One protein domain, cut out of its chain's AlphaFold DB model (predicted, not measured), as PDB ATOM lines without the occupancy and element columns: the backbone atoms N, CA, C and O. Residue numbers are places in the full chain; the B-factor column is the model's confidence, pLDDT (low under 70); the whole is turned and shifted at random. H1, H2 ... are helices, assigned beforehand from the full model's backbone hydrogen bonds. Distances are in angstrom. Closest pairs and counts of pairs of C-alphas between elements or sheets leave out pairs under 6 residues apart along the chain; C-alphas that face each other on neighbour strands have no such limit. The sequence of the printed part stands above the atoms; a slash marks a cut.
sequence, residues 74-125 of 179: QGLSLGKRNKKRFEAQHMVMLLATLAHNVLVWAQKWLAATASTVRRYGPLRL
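AT A GLANCE: This is residues 74 to 125 of the 179 residues of an uncharacterized protein of Ktedonobacter racemifer DSM 44963 (UniProt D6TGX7). One long helix, H1, makes the length of a rod, and the stretches before and after it fold back along one side of it: residues 74 to 85 from its first residue, the short helices H2 and H3 from its last. The printed part has 52 residues, with three named helices in the order H1, H2, H3 and no named strand: all helix. It is loose, with a radius of gyration of the C-alphas of 13.5 A, and spans 43 by 16 by 7 A.

HOW THE PARTS SIT: Past residues 74 to 85, look at H1, residues 86 to 110: its residues 107 to 110 alone touch H2, residues 115 to 119, closest at the C-alphas of Gln 107 and Arg 118, 6.6 A. Its residues 100 to 107 alone touch H3, residues 122 to 125, closest at the C-alphas of Leu 103 and Pro 122, 6.5 A. H2 and H3 are close but not clearly touching; their closest C-alphas, Val 117 and Leu 125, are 7.9 A apart. In H1 every O i to N i+4 pair is within hydrogen-bond range; H2 has 0 of 1, but 2 of 2 O i to N i+3 pairs, and H3 is too short for an i+4 pair.

IN THESE COORDINATES: Find C-alpha 86 at (145.215, 113.879, 128.560); H1 runs 35.8 A from there to C-alpha 110. H2 measures 7.9 A and H3 5.1 A, ending at C-alpha 125, (150.782, 105.546, 101.347).

THE WHOLE: The C-alphas of Arg 85 and Thr 113, the two farthest apart, are 43.2 A apart. Both links between helices are tight, the printed part has no cut, and no printed residue is under 70 in pLDDT.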
ATOM      1  N   GLN A  74     143.483 103.230 110.586       86.00
ATOM      2  CA  GLN A  74     144.203 102.068 110.065       86.00
ATOM      3  C   GLN A  74     145.662 102.395 109.718       86.00
ATOM      4  O   GLN A  74     146.566 101.702 110.173       86.00
ATOM      5  N   GLY A  75     145.901 103.451 108.940       83.31
ATOM      6  CA  GLY A  75     147.213 103.822 108.408       83.31
ATOM      7  C   GLY A  75     148.144 104.465 109.431       83.31
ATOM      8  O   GLY A  75     149.325 104.143 109.465       83.31
ATOM      9  N   LEU A  76     147.617 105.315 110.317       86.44
ATOM     10  CA  LEU A  76     148.382 105.945 111.400       86.44
ATOM     11  C   LEU A  76     148.261 105.179 112.723       86.44
ATOM     12  O   LEU A  76     148.845 105.580 113.731       86.44
ATOM     13  N   SER A  77     147.510 104.070 112.739       85.56
ATOM     14  CA  SER A  77     147.274 103.248 113.933       85.56
ATOM     15  C   SER A  77     146.739 104.052 115.125       85.56
ATOM     16  O   SER A  77     147.040 103.734 116.277       85.56
ATOM     17  N   LEU A  78     145.934 105.091 114.870       83.44
ATOM     18  CA  LEU A  78     145.457 106.008 115.911       83.44
ATOM     19  C   LEU A  78     144.643 105.285 116.994       83.44
ATOM     20  O   LEU A  78     144.771 105.592 118.171       83.44
ATOM     21  N   GLY A  79     143.891 104.243 116.617       82.19
ATOM     22  CA  GLY A  79     143.147 103.406 117.569       82.19
ATOM     23  C   GLY A  79     144.019 102.522 118.472       82.19
ATOM     24  O   GLY A  79     143.525 102.000 119.465       82.19
ATOM     25  N   LYS A  80     145.308 102.350 118.146       85.62
ATOM     26  CA  LYS A  80     146.276 101.563 118.933       85.62
ATOM     27  C   LYS A  80     147.193 102.440 119.792       85.62
ATOM     28  O   LYS A  80     147.889 101.927 120.663       85.62
ATOM     29  N   ARG A  81     147.225 103.756 119.549       84.25
ATOM     30  CA  ARG A  81     148.111 104.715 120.225       84.25
ATOM     31  C   ARG A  81     147.332 105.477 121.293       84.25
ATOM     32  O   ARG A  81     146.927 106.613 121.082       84.25
ATOM     33  N   ASN A  82     147.150 104.832 122.441       87.88
ATOM     34  CA  ASN A  82     146.479 105.425 123.596       87.88
ATOM     35  C   ASN A  82     147.503 105.834 124.658       87.88
ATOM     36  O   ASN A  82     148.396 105.062 125.016       87.88
ATOM     37  N   LYS A  83     147.379 107.057 125.169       92.50
ATOM     38  CA  LYS A  83     148.183 107.589 126.268       92.50
ATOM     39  C   LYS A  83     147.316 107.747 127.510       92.50
ATOM     40  O   LYS A  83     146.170 108.166 127.436       92.50
ATOM     41  N   LYS A  84     147.893 107.426 128.674       93.56
ATOM     42  CA  LYS A  84     147.194 107.471 129.972       93.56
ATOM     43  C   LYS A  84     146.916 108.893 130.479       93.56
ATOM     44  O   LYS A  84     146.126 109.056 131.397       93.56
ATOM     45  N   ARG A  85     147.590 109.909 129.929       95.94
ATOM     46  CA  ARG A  85     147.433 111.321 130.312       95.94
ATOM     47  C   ARG A  85     146.794 112.098 129.173       95.94
ATOM     48  O   ARG A  85     147.171 111.884 128.021       95.94
ATOM     49  N   PHE A  86     145.911 113.030 129.521       95.12
ATOM     50  CA  PHE A  86     145.215 113.879 128.560       95.12
ATOM     51  C   PHE A  86     146.189 114.635 127.649       95.12
ATOM     52  O   PHE A  86     146.121 114.462 126.440       95.12
ATOM     53  N   GLU A  87     147.176 115.345 128.209       96.44
ATOM     54  CA  GLU A  87     148.144 116.113 127.404       96.44
ATOM     55  C   GLU A  87     148.940 115.244 126.427       96.44
ATOM     56  O   GLU A  87     149.170 115.607 125.274       96.44
ATOM     57  N   ALA A  88     149.315 114.038 126.855       94.75
ATOM     58  CA  ALA A  88     150.011 113.097 125.989       94.75
ATOM     59  C   ALA A  88     149.096 112.578 124.867       94.75
ATOM     60  O   ALA A  88     149.554 112.394 123.740       94.75
ATOM     61  N   GLN A  89     147.810 112.354 125.154       94.56
ATOM     62  CA  GLN A  89     146.829 111.965 124.142       94.56
ATOM     63  C   GLN A  89     146.556 113.114 123.168       94.56
ATOM     64  O   GLN A  89     146.481 112.888 121.962       94.56
ATOM     65  N   HIS A  90     146.469 114.342 123.673       94.94
ATOM     66  CA  HIS A  90     146.293 115.543 122.872       94.94
ATOM     67  C   HIS A  90     147.473 115.739 121.912       94.94
ATOM     68  O   HIS A  90     147.265 115.905 120.713       94.94
ATOM     69  N   MET A  91     148.710 115.581 122.391       96.31
ATOM     70  CA  MET A  91     149.896 115.629 121.533       96.31
ATOM     71  C   MET A  91     149.876 114.541 120.446       96.31
ATOM     72  O   MET A  91     150.197 114.812 119.291       96.31
ATOM     73  N   VAL A  92     149.448 113.314 120.774       93.75
ATOM     74  CA  VAL A  92     149.287 112.241 119.773       93.75
ATOM     75  C   VAL A  92     148.249 112.613 118.713       93.75
ATOM     76  O   VAL A  92     148.474 112.334 117.536       93.75
ATOM     77  N   MET A  93     147.147 113.259 119.098       92.12
ATOM     78  CA  MET A  93     146.140 113.745 118.152       92.12
ATOM     79  C   MET A  93     146.716 114.811 117.213       92.12
ATOM     80  O   MET A  93     146.555 114.687 116.002       92.12
ATOM     81  N   LEU A  94     147.450 115.795 117.742       94.62
ATOM     82  CA  LEU A  94     148.086 116.846 116.938       94.62
ATOM     83  C   LEU A  94     149.102 116.271 115.941       94.62
ATOM     84  O   LEU A  94     149.079 116.612 114.757       94.62
ATOM     85  N   LEU A  95     149.949 115.343 116.390       94.69
ATOM     86  CA  LEU A  95     150.910 114.656 115.524       94.69
ATOM     87  C   LEU A  95     150.217 113.805 114.455       94.69
ATOM     88  O   LEU A  95     150.696 113.730 113.326       94.69
ATOM     89  N   ALA A  96     149.085 113.176 114.780       91.50
ATOM     90  CA  ALA A  96     148.303 112.421 113.810       91.50
ATOM     91  C   ALA A  96     147.671 113.329 112.748       91.50
ATOM     92  O   ALA A  96     147.704 112.985 111.569       91.50
ATOM     93  N   THR A  97     147.161 114.501 113.137       91.69
ATOM     94  CA  THR A  97     146.664 115.512 112.193       91.69
ATOM     95  C   THR A  97     147.781 116.017 111.282       91.69
ATOM     96  O   THR A  97     147.592 116.097 110.069       91.69
ATOM     97  N   LEU A  98     148.967 116.294 111.833       94.81
ATOM     98  CA  LEU A  98     150.127 116.679 111.030       94.81
ATOM     99  C   LEU A  98     150.515 115.568 110.044       94.81
ATOM    100  O   LEU A  98     150.684 115.836 108.857       94.81
ATOM    101  N   ALA A  99     150.603 114.320 110.511       92.25
ATOM    102  CA  ALA A  99     150.917 113.176 109.660       92.25
ATOM    103  C   ALA A  99     149.881 112.999 108.541       92.25
ATOM    104  O   ALA A  99     150.261 112.789 107.393       92.25
ATOM    105  N   HIS A 100     148.589 113.143 108.844       91.38
ATOM    106  CA  HIS A 100     147.527 113.115 107.840       91.38
ATOM    107  C   HIS A 100     147.749 114.178 106.755       91.38
ATOM    108  O   HIS A 100     147.759 113.853 105.568       91.38
ATOM    109  N   ASN A 101     147.998 115.429 107.154       92.06
ATOM    110  CA  ASN A 101     148.234 116.525 106.213       92.06
ATOM    111  C   ASN A 101     149.449 116.253 105.319       92.06
ATOM    112  O   ASN A 101     149.356 116.393 104.100       92.06
ATOM    113  N   VAL A 102     150.556 115.782 105.902       93.44
ATOM    114  CA  VAL A 102     151.764 115.401 105.153       93.44
ATOM    115  C   VAL A 102     151.466 114.285 104.150       93.44
ATOM    116  O   VAL A 102     151.885 114.380 102.997       93.44
ATOM    117  N   LEU A 103     150.702 113.256 104.539       92.62
ATOM    118  CA  LEU A 103     150.306 112.173 103.633       92.62
ATOM    119  C   LEU A 103     149.438 112.683 102.476       92.62
ATOM    120  O   LEU A 103     149.659 112.284 101.332       92.62
ATOM    121  N   VAL A 104     148.474 113.566 102.746       90.44
ATOM    122  CA  VAL A 104     147.608 114.157 101.713       90.44
ATOM    123  C   VAL A 104     148.414 115.018 100.746       90.44
ATOM    124  O   VAL A 104     148.223 114.918  99.533       90.44
ATOM    125  N   TRP A 105     149.330 115.849 101.245       92.12
ATOM    126  CA  TRP A 105     150.192 116.667 100.393       92.12
ATOM    127  C   TRP A 105     151.114 115.811  99.532       92.12
ATOM    128  O   TRP A 105     151.135 115.978  98.313       92.12
ATOM    129  N   ALA A 106     151.779 114.825 100.131       91.25
ATOM    130  CA  ALA A 106     152.634 113.907  99.396       91.25
ATOM    131  C   ALA A 106     151.862 113.127  98.328       91.25
ATOM    132  O   ALA A 106     152.324 113.018  97.197       91.25
ATOM    133  N   GLN A 107     150.655 112.642  98.639       92.38
ATOM    134  CA  GLN A 107     149.807 111.979  97.652       92.38
ATOM    135  C   GLN A 107     149.511 112.895  96.460       92.38
ATOM    136  O   GLN A 107     149.591 112.440  95.322       92.38
ATOM    137  N   LYS A 108     149.189 114.173  96.703       89.88
ATOM    138  CA  LYS A 108     148.920 115.147  95.635       89.88
ATOM    139  C   LYS A 108     150.146 115.365  94.747       89.88
ATOM    140  O   LYS A 108     150.004 115.334  93.529       89.88
ATOM    141  N   TRP A 109     151.329 115.540  95.336       89.50
ATOM    142  CA  TRP A 109     152.572 115.741  94.583       89.50
ATOM    143  C   TRP A 109     152.966 114.499  93.781       89.50
ATOM    144  O   TRP A 109     153.276 114.598  92.598       89.50
ATOM    145  N   LEU A 110     152.878 113.313  94.387       90.19
ATOM    146  CA  LEU A 110     153.178 112.045  93.720       90.19
ATOM    147  C   LEU A 110     152.173 111.729  92.608       90.19
ATOM    148  O   LEU A 110     152.548 111.270  91.532       90.19
ATOM    149  N   ALA A 111     150.891 112.021  92.825       89.44
ATOM    150  CA  ALA A 111     149.846 111.786  91.834       89.44
ATOM    151  C   ALA A 111     149.964 112.679  90.587       89.44
ATOM    152  O   ALA A 111     149.280 112.393  89.601       89.44
ATOM    153  N   ALA A 112     150.801 113.724  90.610       81.38
ATOM    154  CA  ALA A 112     151.026 114.595  89.460       81.38
ATOM    155  C   ALA A 112     151.631 113.833  88.269       81.38
ATOM    156  O   ALA A 112     151.255 114.091  87.129       81.38
ATOM    157  N   THR A 113     152.507 112.856  88.530       79.25
ATOM    158  CA  THR A 113     153.103 112.006  87.483       79.25
ATOM    159  C   THR A 113     152.854 110.509  87.698       79.25
ATOM    160  O   THR A 113     152.805 109.762  86.722       79.25
ATOM    161  N   ALA A 114     152.569 110.056  88.926       84.06
ATOM    162  CA  ALA A 114     152.250 108.662  89.239       84.06
ATOM    163  C   ALA A 114     150.742 108.460  89.493       84.06
ATOM    164  O   ALA A 114     150.269 108.392  90.632       84.06
ATOM    165  N   SER A 115     149.957 108.314  88.419       83.19
ATOM    166  CA  SER A 115     148.485 108.209  88.496       83.19
ATOM    167  C   SER A 115     147.970 107.064  89.389       83.19
ATOM    168  O   SER A 115     146.896 107.182  89.989       83.19
ATOM    169  N   THR A 116     148.747 105.986  89.549       86.12
ATOM    170  CA  THR A 116     148.455 104.857  90.453       86.12
ATOM    171  C   THR A 116     148.310 105.300  91.912       86.12
ATOM    172  O   THR A 116     147.412 104.828  92.617       86.12
ATOM    173  N   VAL A 117     149.128 106.261  92.355       88.31
ATOM    174  CA  VAL A 117     149.160 106.762  93.741       88.31
ATOM    175  C   VAL A 117     147.922 107.591  94.072       88.31
ATOM    176  O   VAL A 117     147.500 107.650  95.225       88.31
ATOM    177  N   ARG A 118     147.246 108.155  93.064       87.62
ATOM    178  CA  ARG A 118     146.019 108.950  93.249       87.62
ATOM    179  C   ARG A 118     144.903 108.182  93.965       87.62
ATOM    180  O   ARG A 118     144.023 108.783  94.572       87.62
ATOM    181  N   ARG A 119     144.918 106.847  93.881       86.44
ATOM    182  CA  ARG A 119     143.930 105.968  94.526       86.44
ATOM    183  C   ARG A 119     144.362 105.498  95.917       86.44
ATOM    184  O   ARG A 119     143.624 104.753  96.559       86.44
ATOM    185  N   TYR A 120     145.563 105.852  96.368       88.94
ATOM    186  CA  TYR A 120     146.103 105.360  97.632       88.94
ATOM    187  C   TYR A 120     145.559 106.208  98.776       88.94
ATOM    188  O   TYR A 120     145.739 107.421  98.792       88.94
ATOM    189  N   GLY A 121     144.900 105.560  99.736       86.31
ATOM    190  CA  GLY A 121     144.592 106.169 101.030       86.31
ATOM    191  C   GLY A 121     145.789 106.116 101.992       86.31
ATOM    192  O   GLY A 121     146.801 105.483 101.667       86.31
ATOM    193  N   PRO A 122     145.659 106.692 103.204       88.88
ATOM    194  CA  PRO A 122     146.745 106.791 104.186       88.88
ATOM    195  C   PRO A 122     147.475 105.469 104.458       88.88
ATOM    196  O   PRO A 122     148.700 105.429 104.451       88.88
ATOM    197  N   LEU A 123     146.740 104.360 104.607       89.81
ATOM    198  CA  LEU A 123     147.329 103.037 104.846       89.81
ATOM    199  C   LEU A 123     148.284 102.595 103.728       89.81
ATOM    200  O   LEU A 123     149.386 102.133 104.010       89.81
ATOM    201  N   ARG A 124     147.866 102.729 102.463       90.12
ATOM    202  CA  ARG A 124     148.702 102.330 101.321       90.12
ATOM    203  C   ARG A 124     149.859 103.297 101.120       90.12
ATOM    204  O   ARG A 124     150.937 102.846 100.776       90.12
ATOM    205  N   LEU A 125     149.670 104.592 101.373       92.50
ATOM    206  CA  LEU A 125     150.782 105.546 101.347       92.50
ATOM    207  C   LEU A 125     151.853 105.158 102.367       92.50
ATOM    208  O   LEU A 125     153.013 105.019 101.999       92.50
TER     209      LEU A 125